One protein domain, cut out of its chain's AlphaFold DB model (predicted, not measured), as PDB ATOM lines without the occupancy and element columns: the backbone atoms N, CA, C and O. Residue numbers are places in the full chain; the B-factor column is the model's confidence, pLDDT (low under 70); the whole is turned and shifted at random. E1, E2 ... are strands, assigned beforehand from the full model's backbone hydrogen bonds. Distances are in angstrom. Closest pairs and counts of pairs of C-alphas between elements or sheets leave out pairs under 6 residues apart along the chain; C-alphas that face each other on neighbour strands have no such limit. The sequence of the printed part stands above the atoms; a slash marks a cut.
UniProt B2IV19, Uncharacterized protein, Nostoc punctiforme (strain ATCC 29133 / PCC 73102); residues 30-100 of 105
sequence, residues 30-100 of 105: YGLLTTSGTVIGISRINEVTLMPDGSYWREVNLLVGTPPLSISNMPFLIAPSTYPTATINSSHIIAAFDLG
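AT A GLANCE: This is residues 30 to 100 of the 105 residues of an uncharacterized protein of Nostoc punctiforme (strain ATCC 29133 / PCC 73102) (UniProt B2IV19). Picture one strongly twisted sheet of five strands, folded at a sharp bend in E2 into two wings: E1 and E5 beside the start of E2, and E3 and E4 beside its later part. The tip of the hairpin E2 and E3 makes one end of the longest axis, and a long loop, residues 63 to 84, reaches to the other. The printed part has 71 residues with no named helix and five strands, E1 to E5 along the chain; the sheet's order is E4 E3 E2 E1 E5, all antiparallel, and the class is all strand. It is compact, with a radius of gyration of the C-alphas of 12.1 A, and spans 38 by 26 by 18 A.

HOW THE PARTS SIT: Begin with E1, residues 30 to 34, and the hairpin it forms with E2, residues 39 to 50: N 32 and O 40 are 2.9 A apart, within hydrogen-bond range. E2 bends by 102 degrees at residue 43, and its pairing is staggered: residues 39 to 42 pair with E1, residues 42 to 50 with E3, residues 56 to 62. In that second hairpin, look for N 57 and O 49, 2.8 A apart. E3 and E4, residues 85 to 89, are a hairpin too, at 150 degrees between their directions, with N 58 and O 88 at 2.8 A. These four strands are a meander, each the antiparallel neighbour of the one before. E5, residues 93 to 100, is antiparallel to E1 at 155 degrees, with N 31 and O 97 at 2.8 A. The edge strands E4 and E5 meet only through their link, while E1 and E3 are apart. Between E3 and E4, residues 76 to 77 make a short parallel pairing with residues 39 to 40 of E2.

IN THESE COORDINATES: Find C-alpha 30 at (364.363, 270.515, 283.852); from there E1 runs 12.8 A to Thr 34. E2, the longest strand by residues, starts at C-alpha 39 and measures 22.6 A to Leu 50 at (353.420, 252.899, 278.159). E3 runs 17.5 A from Tyr 56 to Leu 62, and E4 runs 13.6 A from Thr 85 to Asn 89. E5 covers 19.4 A and ends at C-alpha 100, (365.978, 276.668, 287.886).

THE WHOLE: The C-alphas farthest apart are those of Pro 52 and Leu 69, at 38.8 A. The printed part has no cut. The link from E3 to E4, 22 residues, is long; the others are tight. The model's mean pLDDT over the printed part is 87.9; look in the long link for the residues under 70: 67, 69 to 70, 72 and 81 to 83.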
ATOM      1  N   TYR A  30     363.812 271.783 283.404       89.31
ATOM      2  CA  TYR A  30     364.363 270.515 283.852       89.31
ATOM      3  C   TYR A  30     365.364 269.983 282.836       89.31
ATOM      4  O   TYR A  30     365.179 270.093 281.624       89.31
ATOM      5  N   GLY A  31     366.433 269.385 283.347       92.19
ATOM      6  CA  GLY A  31     367.429 268.670 282.570       92.19
ATOM      7  C   GLY A  31     367.189 267.173 282.685       92.19
ATOM      8  O   GLY A  31     367.103 266.642 283.792       92.19
ATOM      9  N   LEU A  32     367.104 266.487 281.548       94.44
ATOM     10  CA  LEU A  32     367.088 265.030 281.474       94.44
ATOM     11  C   LEU A  32     368.462 264.545 281.014       94.44
ATOM     12  O   LEU A  32     368.836 264.763 279.862       94.44
ATOM     13  N   LEU A  33     369.216 263.892 281.899       95.12
ATOM     14  CA  LEU A  33     370.507 263.302 281.551       95.12
ATOM     15  C   LEU A  33     370.286 261.955 280.868       95.12
ATOM     16  O   LEU A  33     369.681 261.049 281.448       95.12
ATOM     17  N   THR A  34     370.795 261.815 279.651       96.25
ATOM     18  CA  THR A  34     370.716 260.577 278.883       96.25
ATOM     19  C   THR A  34     371.863 259.623 279.220       96.25
ATOM     20  O   THR A  34     372.907 260.020 279.743       96.25
ATOM     21  N   THR A  35     371.728 258.354 278.831       95.56
ATOM     22  CA  THR A  35     372.808 257.354 278.914       95.56
ATOM     23  C   THR A  35     374.047 257.714 278.085       95.56
ATOM     24  O   THR A  35     375.112 257.156 278.328       95.56
ATOM     25  N   SER A  36     373.939 258.635 277.116       94.38
ATOM     26  CA  SER A  36     375.079 259.144 276.335       94.38
ATOM     27  C   SER A  36     375.816 260.305 277.010       94.38
ATOM     28  O   SER A  36     376.790 260.801 276.451       94.38
ATOM     29  N   GLY A  37     375.349 260.769 278.175       93.06
ATOM     30  CA  GLY A  37     375.875 261.962 278.844       93.06
ATOM     31  C   GLY A  37     375.351 263.283 278.270       93.06
ATOM     32  O   GLY A  37     375.837 264.345 278.652       93.06
ATOM     33  N   THR A  38     374.369 263.237 277.365       94.25
ATOM     34  CA  THR A  38     373.707 264.429 276.822       94.25
ATOM     35  C   THR A  38     372.601 264.864 277.772       94.25
ATOM     36  O   THR A  38     371.868 264.029 278.292       94.25
ATOM     37  N   VAL A  39     372.439 266.164 277.980       93.62
ATOM     38  CA  VAL A  39     371.315 266.713 278.739       93.62
ATOM     39  C   VAL A  39     370.279 267.264 277.762       93.62
ATOM     40  O   VAL A  39     370.595 268.085 276.903       93.62
ATOM     41  N   ILE A  40     369.034 266.813 277.887       93.25
ATOM     42  CA  ILE A  40     367.892 267.349 277.142       93.25
ATOM     43  C   ILE A  40     367.160 268.331 278.053       93.25
ATOM     44  O   ILE A  40     366.711 267.953 279.135       93.25
ATOM     45  N   GLY A  41     367.052 269.583 277.621       91.69
ATOM     46  CA  GLY A  41     366.303 270.604 278.340       91.69
ATOM     47  C   GLY A  41     364.808 270.517 278.046       91.69
ATOM     48  O   GLY A  41     364.427 270.536 276.876       91.69
ATOM     49  N   ILE A  42     363.965 270.470 279.077       91.75
ATOM     50  CA  ILE A  42     362.502 270.484 278.946       91.75
ATOM     51  C   ILE A  42     361.864 271.499 279.900       91.75
ATOM     52  O   ILE A  42     362.393 271.755 280.979       91.75
ATOM     53  N   SER A  43     360.703 272.039 279.540       87.81
ATOM     54  CA  SER A  43     359.865 272.848 280.444       87.81
ATOM     55  C   SER A  43     358.680 272.062 281.007       87.81
ATOM     56  O   SER A  43     358.188 272.340 282.099       87.81
ATOM     57  N   ARG A  44     358.198 271.051 280.271       88.31
ATOM     58  CA  ARG A  44     357.002 270.291 280.646       88.31
ATOM     59  C   ARG A  44     356.994 268.893 280.040       88.31
ATOM     60  O   ARG A  44     357.464 268.694 278.924       88.31
ATOM     61  N   ILE A  45     356.392 267.951 280.765       91.25
ATOM     62  CA  ILE A  45     355.909 266.674 280.227       91.25
ATOM     63  C   ILE A  45     354.415 266.839 279.936       91.25
ATOM     64  O   ILE A  45     353.650 267.156 280.846       91.25
ATOM     65  N   ASN A  46     354.018 266.647 278.683       90.81
ATOM     66  CA  ASN A  46     352.634 266.767 278.229       90.81
ATOM     67  C   ASN A  46     351.881 265.448 278.416       90.81
ATOM     68  O   ASN A  46     350.781 265.435 278.962       90.81
ATOM     69  N   GLU A  47     352.499 264.336 278.007       93.12
ATOM     70  CA  GLU A  47     351.880 263.014 278.047       93.12
ATOM     71  C   GLU A  47     352.883 261.926 278.448       93.12
ATOM     72  O   GLU A  47     354.091 262.019 278.215       93.12
ATOM     73  N   VAL A  48     352.353 260.874 279.071       93.94
ATOM     74  CA  VAL A  48     353.056 259.657 279.464       93.94
ATOM     75  C   VAL A  48     352.380 258.469 278.793       93.94
ATOM     76  O   VAL A  48     351.231 258.167 279.103       93.94
ATOM     77  N   THR A  49     353.119 257.732 277.968       96.12
ATOM     78  CA  THR A  49     352.593 256.537 277.298       96.12
ATOM     79  C   THR A  49     353.437 255.312 277.643       96.12
ATOM     80  O   THR A  49     354.666 255.356 277.588       96.12
ATOM     81  N   LEU A  50     352.784 254.209 278.010       95.81
ATOM     82  CA  LEU A  50     353.420 252.899 278.159       95.81
ATOM     83  C   LEU A  50     353.255 252.128 276.847       95.81
ATOM     84  O   LEU A  50     352.131 251.894 276.405       95.81
ATOM     85  N   MET A  51     354.365 251.754 276.221       94.06
ATOM     86  CA  MET A  51     354.360 250.960 274.995       94.06
ATOM     87  C   MET A  51     354.171 249.461 275.293       94.06
ATOM     88  O   MET A  51     354.458 249.014 276.407       94.06
ATOM     89  N   PRO A  52     353.726 248.651 274.309       95.19
ATOM     90  CA  PRO A  52     353.543 247.205 274.481       95.19
ATOM     91  C   PRO A  52     354.815 246.437 274.872       95.19
ATOM     92  O   PRO A  52     354.725 245.362 275.458       95.19
ATOM     93  N   ASP A  53     355.992 246.982 274.559       94.00
ATOM     94  CA  ASP A  53     357.298 246.435 274.942       94.00
ATOM     95  C   ASP A  53     357.698 246.768 276.395       94.00
ATOM     96  O   ASP A  53     358.782 246.398 276.843       94.00
ATOM     97  N   GLY A  54     356.831 247.464 277.140       93.06
ATOM     98  CA  GLY A  54     357.061 247.888 278.520       93.06
ATOM     99  C   GLY A  54     357.851 249.193 278.658       93.06
ATOM    100  O   GLY A  54     358.089 249.635 279.783       93.06
ATOM    101  N   SER A  55     358.253 249.832 277.555       93.81
ATOM    102  CA  SER A  55     358.983 251.100 277.599       93.81
ATOM    103  C   SER A  55     358.057 252.294 277.858       93.81
ATOM    104  O   SER A  55     356.930 252.368 277.364       93.81
ATOM    105  N   TYR A  56     358.543 253.263 278.638       94.75
ATOM    106  CA  TYR A  56     357.819 254.500 278.924       94.75
ATOM    107  C   TYR A  56     358.266 255.620 277.993       94.75
ATOM    108  O   TYR A  56     359.408 256.076 278.061       94.75
ATOM    109  N   TRP A  57     357.335 256.137 277.206       96.12
ATOM    110  CA  TRP A  57     357.543 257.297 276.353       96.12
ATOM    111  C   TRP A  57     356.898 258.535 276.975       96.12
ATOM    112  O   TRP A  57     355.952 258.450 277.769       96.12
ATOM    113  N   ARG A  58     357.490 259.690 276.691       94.88
ATOM    114  CA  ARG A  58     357.101 260.992 277.225       94.88
ATOM    115  C   ARG A  58     356.994 261.971 276.077       94.88
ATOM    116  O   ARG A  58     357.995 262.194 275.403       94.88
ATOM    117  N   GLU A  59     355.830 262.566 275.872       95.44
ATOM    118  CA  GLU A  59     355.747 263.778 275.061       95.44
ATOM    119  C   GLU A  59     356.154 264.963 275.935       95.44
ATOM    120  O   GLU A  59     355.642 265.123 277.046       95.44
ATOM    121  N   VAL A  60     357.101 265.765 275.466       93.06
ATOM    122  CA  VAL A  60     357.676 266.871 276.230       93.06
ATOM    123  C   VAL A  60     357.736 268.143 275.406       93.06
ATOM    124  O   VAL A  60     357.886 268.099 274.183       93.06
ATOM    125  N   ASN A  61     357.707 269.270 276.111       91.62
ATOM    126  CA  ASN A  61     358.127 270.550 275.571       91.62
ATOM    127  C   ASN A  61     359.616 270.735 275.859       91.62
ATOM    128  O   ASN A  61     360.019 270.873 277.016       91.62
ATOM    129  N   LEU A  62     360.424 270.718 274.808       91.31
ATOM    130  CA  LEU A  62     361.823 271.087 274.821       91.31
ATOM    131  C   LEU A  62     361.988 272.562 275.185       91.31
ATOM    132  O   LEU A  62     361.203 273.427 274.795       91.31
ATOM    133  N   LEU A  63     363.079 272.841 275.882       87.38
ATOM    134  CA  LEU A  63     363.565 274.194 276.070       87.38
ATOM    135  C   LEU A  63     363.901 274.834 274.718       87.38
ATOM    136  O   LEU A  63     364.446 274.177 273.832       87.38
ATOM    137  N   VAL A  64     363.607 276.124 274.586       83.25
ATOM    138  CA  VAL A  64     363.993 276.963 273.444       83.25
ATOM    139  C   VAL A  64     364.990 278.003 273.943       83.25
ATOM    140  O   VAL A  64     364.816 278.539 275.033       83.25
ATOM    141  N   GLY A  65     366.011 278.327 273.149       75.38
ATOM    142  CA  GLY A  65     366.901 279.454 273.444       75.38
ATOM    143  C   GLY A  65     368.337 279.033 273.714       75.38
ATOM    144  O   GLY A  65     368.969 278.450 272.841       75.38
ATOM    145  N   THR A  66     368.888 279.382 274.877       70.44
ATOM    146  CA  THR A  66     370.270 279.032 275.235       70.44
ATOM    147  C   THR A  66     370.309 278.116 276.457       70.44
ATOM    148  O   THR A  66     369.439 278.218 277.321       70.44
ATOM    149  N   PRO A  67     371.289 277.194 276.540       69.56
ATOM    150  CA  PRO A  67     371.494 276.393 277.739       69.56
ATOM    151  C   PRO A  67     371.681 277.281 278.974       69.56
ATOM    152  O   PRO A  67     372.429 278.261 278.901       69.56
ATOM    153  N   PRO A  68     371.102 276.918 280.131       70.81
ATOM    154  CA  PRO A  68     371.468 277.552 281.388       70.81
ATOM    155  C   PRO A  68     372.975 277.406 281.662       70.81
ATOM    156  O   PRO A  68     373.593 276.376 281.385       70.81
ATOM    157  N   LEU A  69     373.581 278.453 282.234       68.06
ATOM    158  CA  LEU A  69     375.032 278.537 282.475       68.06
ATOM    159  C   LEU A  69     375.580 277.357 283.295       68.06
ATOM    160  O   LEU A  69     376.718 276.932 283.080       68.06
ATOM    161  N   SER A  70     374.756 276.808 284.193       69.81
ATOM    162  CA  SER A  70     375.067 275.686 285.089       69.81
ATOM    163  C   SER A  70     375.467 274.393 284.371       69.81
ATOM    164  O   SER A  70     376.113 273.540 284.975       69.81
ATOM    165  N   ILE A  71     375.131 274.250 283.087       72.44
ATOM    166  CA  ILE A  71     375.357 273.030 282.300       72.44
ATOM    167  C   ILE A  71     376.133 273.281 281.002       72.44
ATOM    168  O   ILE A  71     376.214 272.406 280.146       72.44
ATOM    169  N   SER A  72     376.752 274.456 280.874       69.69
ATOM    170  CA  SER A  72     377.504 274.891 279.684       69.69
ATOM    171  C   SER A  72     378.621 273.936 279.225       69.69
ATOM    172  O   SER A  72     378.965 273.934 278.047       69.69
ATOM    173  N   ASN A  73     379.157 273.099 280.121       81.19
ATOM    174  CA  ASN A  73     380.213 272.124 279.813       81.19
ATOM    175  C   ASN A  73     379.691 270.726 279.429       81.19
ATOM    176  O   ASN A  73     380.494 269.823 279.197       81.19
ATOM    177  N   MET A  74     378.374 270.519 279.391       83.44
ATOM    178  CA  MET A  74     377.762 269.249 278.993       83.44
ATOM    179  C   MET A  74     377.114 269.377 277.610       83.44
ATOM    180  O   MET A  74     376.580 270.440 277.287       83.44
ATOM    181  N   PRO A  75     377.111 268.312 276.785       88.94
ATOM    182  CA  PRO A  75     376.338 268.306 275.550       88.94
ATOM    183  C   PRO A  75     374.865 268.581 275.867       88.94
ATOM    184  O   PRO A  75     374.254 267.827 276.625       88.94
ATOM    185  N   PHE A  76     374.303 269.650 275.304       86.62
ATOM    186  CA  PHE A  76     372.941 270.088 275.602       86.62
ATOM    187  C   PHE A  76     372.073 270.110 274.349       86.62
ATOM    188  O   PHE A  76     372.487 270.624 273.308       86.62
ATOM    189  N   LEU A  77     370.865 269.559 274.459       87.75
ATOM    190  CA  LEU A  77     369.874 269.529 273.390       87.75
ATOM    191  C   LEU A  77     368.668 270.390 273.764       87.75
ATOM    192  O   LEU A  77     368.059 270.209 274.819       87.75
ATOM    193  N   ILE A  78     368.320 271.289 272.846       83.75
ATOM    194  CA  ILE A  78     367.172 272.197 272.899       83.75
ATOM    195  C   ILE A  78     366.493 272.267 271.539       83.75
ATOM    196  O   ILE A  78     367.087 271.918 270.516       83.75
ATOM    197  N   ALA A  79     365.250 272.734 271.525       83.00
ATOM    198  CA  ALA A  79     364.521 272.932 270.291       83.00
ATOM    199  C   ALA A  79     365.044 274.146 269.504       83.00
ATOM    200  O   ALA A  79     365.280 275.213 270.086       83.00
ATOM    201  N   PRO A  80     365.141 274.038 268.166       72.31
ATOM    202  CA  PRO A  80     365.117 275.213 267.312       72.31
ATOM    203  C   PRO A  80     363.733 275.863 267.453       72.31
ATOM    204  O   PRO A  80     362.716 275.172 267.475       72.31
ATOM    205  N   SER A  81     363.702 277.188 267.577       69.19
ATOM    206  CA  SER A  81     362.619 278.039 268.113       69.19
ATOM    207  C   SER A  81     361.177 277.846 267.619       69.19
ATOM    208  O   SER A  81     360.274 278.513 268.117       69.19
ATOM    209  N   THR A  82     360.931 276.991 266.633       68.62
ATOM    210  CA  THR A  82     359.671 276.929 265.887       68.62
ATOM    211  C   THR A  82     358.725 275.825 266.365       68.62
ATOM    212  O   THR A  82     357.515 276.017 266.306       68.62
ATOM    213  N   TYR A  83     359.244 274.696 266.862       68.31
ATOM    214  CA  TYR A  83     358.423 273.561 267.309       68.31
ATOM    215  C   TYR A  83     359.095 272.841 268.481       68.31
ATOM    216  O   TYR A  83     359.922 271.956 268.263       68.31
ATOM    217  N   PRO A  84     358.774 273.207 269.730       83.06
ATOM    218  CA  PRO A  84     359.462 272.656 270.882       83.06
ATOM    219  C   PRO A  84     358.879 271.327 271.357       83.06
ATOM    220  O   PRO A  84     359.066 270.998 272.513       83.06
ATOM    221  N   THR A  85     358.169 270.546 270.542       90.56
ATOM    222  CA  THR A  85     357.637 269.253 270.997       90.56
ATOM    223  C   THR A  85     358.531 268.098 270.566       90.56
ATOM    224  O   THR A  85     359.023 268.047 269.439       90.56
ATOM    225  N   ALA A  86     358.756 267.157 271.479       91.81
ATOM    226  CA  ALA A  86     359.507 265.938 271.204       91.81
ATOM    227  C   ALA A  86     358.950 264.759 272.002       91.81
ATOM    228  O   ALA A  86     358.346 264.936 273.059       91.81
ATOM    229  N   THR A  87     359.205 263.543 271.519       94.25
ATOM    230  CA  THR A  87     358.912 262.317 272.263       94.25
ATOM    231  C   THR A  87     360.215 261.682 272.738       94.25
ATOM    232  O   THR A  87     361.128 261.454 271.947       94.25
ATOM    233  N   ILE A  88     360.302 261.387 274.032       94.25
ATOM    234  CA  ILE A  88     361.491 260.831 274.680       94.25
ATOM    235  C   ILE A  88     361.170 259.445 275.230       94.25
ATOM    236  O   ILE A  88     360.190 259.267 275.951       94.25
ATOM    237  N   ASN A  89     362.032 258.472 274.936       95.38
ATOM    238  CA  ASN A  89     362.006 257.170 275.592       95.38
ATOM    239  C   ASN A  89     362.765 257.245 276.926       95.38
ATOM    240  O   ASN A  89     363.972 257.496 276.965       95.38
ATOM    241  N   SER A  90     362.051 256.998 278.022       94.19
ATOM    242  CA  SER A  90     362.571 257.102 279.391       94.19
ATOM    243  C   SER A  90     363.642 256.056 279.701       94.19
ATOM    244  O   SER A  90     364.452 256.278 280.593       94.19
ATOM    245  N   SER A  91     363.704 254.948 278.954       94.50
ATOM    246  CA  SER A  91     364.731 253.910 279.125       94.50
ATOM    247  C   SER A  91     366.153 254.412 278.848       94.50
ATOM    248  O   SER A  91     367.120 253.770 279.248       94.50
ATOM    249  N   HIS A  92     366.290 255.558 278.176       95.12
ATOM    250  CA  HIS A  92     367.575 256.206 277.918       95.12
ATOM    251  C   HIS A  92     367.881 257.358 278.878       95.12
ATOM    252  O   HIS A  92     368.881 258.043 278.677       95.12
ATOM    253  N   ILE A  93     367.053 257.584 279.901       96.00
ATOM    254  CA  ILE A  93     367.226 258.663 280.877       96.00
ATOM    255  C   ILE A  93     367.757 258.081 282.187       96.00
ATOM    256  O   ILE A  93     367.152 257.181 282.764       96.00
ATOM    257  N   ILE A  94     368.887 258.607 282.661       96.44
ATOM    258  CA  ILE A  94     369.546 258.149 283.895       96.44
ATOM    259  C   ILE A  94     369.285 259.070 285.087       96.44
ATOM    260  O   ILE A  94     369.370 258.626 286.229       96.44
ATOM    261  N   ALA A  95     368.962 260.342 284.839       94.62
ATOM    262  CA  ALA A  95     368.615 261.299 285.882       94.62
ATOM    263  C   ALA A  95     367.751 262.441 285.334       94.62
ATOM    264  O   ALA A  95     367.832 262.788 284.155       94.62
ATOM    265  N   ALA A  96     366.973 263.052 286.226       92.75
ATOM    266  CA  ALA A  96     366.283 264.313 285.993       92.75
ATOM    267  C   ALA A  96     366.646 265.290 287.116       92.75
ATOM    268  O   ALA A  96     366.739 264.886 288.276       92.75
ATOM    269  N   PHE A  97     366.874 266.555 286.776       91.12
ATOM    270  CA  PHE A  97     367.240 267.588 287.743       91.12
ATOM    271  C   PHE A  97     366.666 268.945 287.350       91.12
ATOM    272  O   PHE A  97     366.379 269.206 286.183       91.12
ATOM    273  N   ASP A  98     366.482 269.790 288.356       87.88
ATOM    274  CA  ASP A  98     366.016 271.162 288.194       87.88
ATOM    275  C   ASP A  98     367.132 272.030 287.587       87.88
ATOM    276  O   ASP A  98     368.289 271.961 288.014       87.88
ATOM    277  N   LEU A  99     366.791 272.816 286.567       82.81
ATOM    278  CA  LEU A  99     367.674 273.806 285.945       82.81
ATOM    279  C   LEU A  99     367.432 275.224 286.486       82.81
ATOM    280  O   LEU A  99     368.187 276.137 286.146       82.81
ATOM    281  N   GLY A 100     366.426 275.396 287.343       75.75
ATOM    282  CA  GLY A 100     365.978 276.668 287.886       75.75
ATOM    283  C   GLY A 100     365.085 277.445 286.920       75.75
ATOM    284  O   GLY A 100     364.619 276.933 285.901       75.75
TER     285      GLY A 100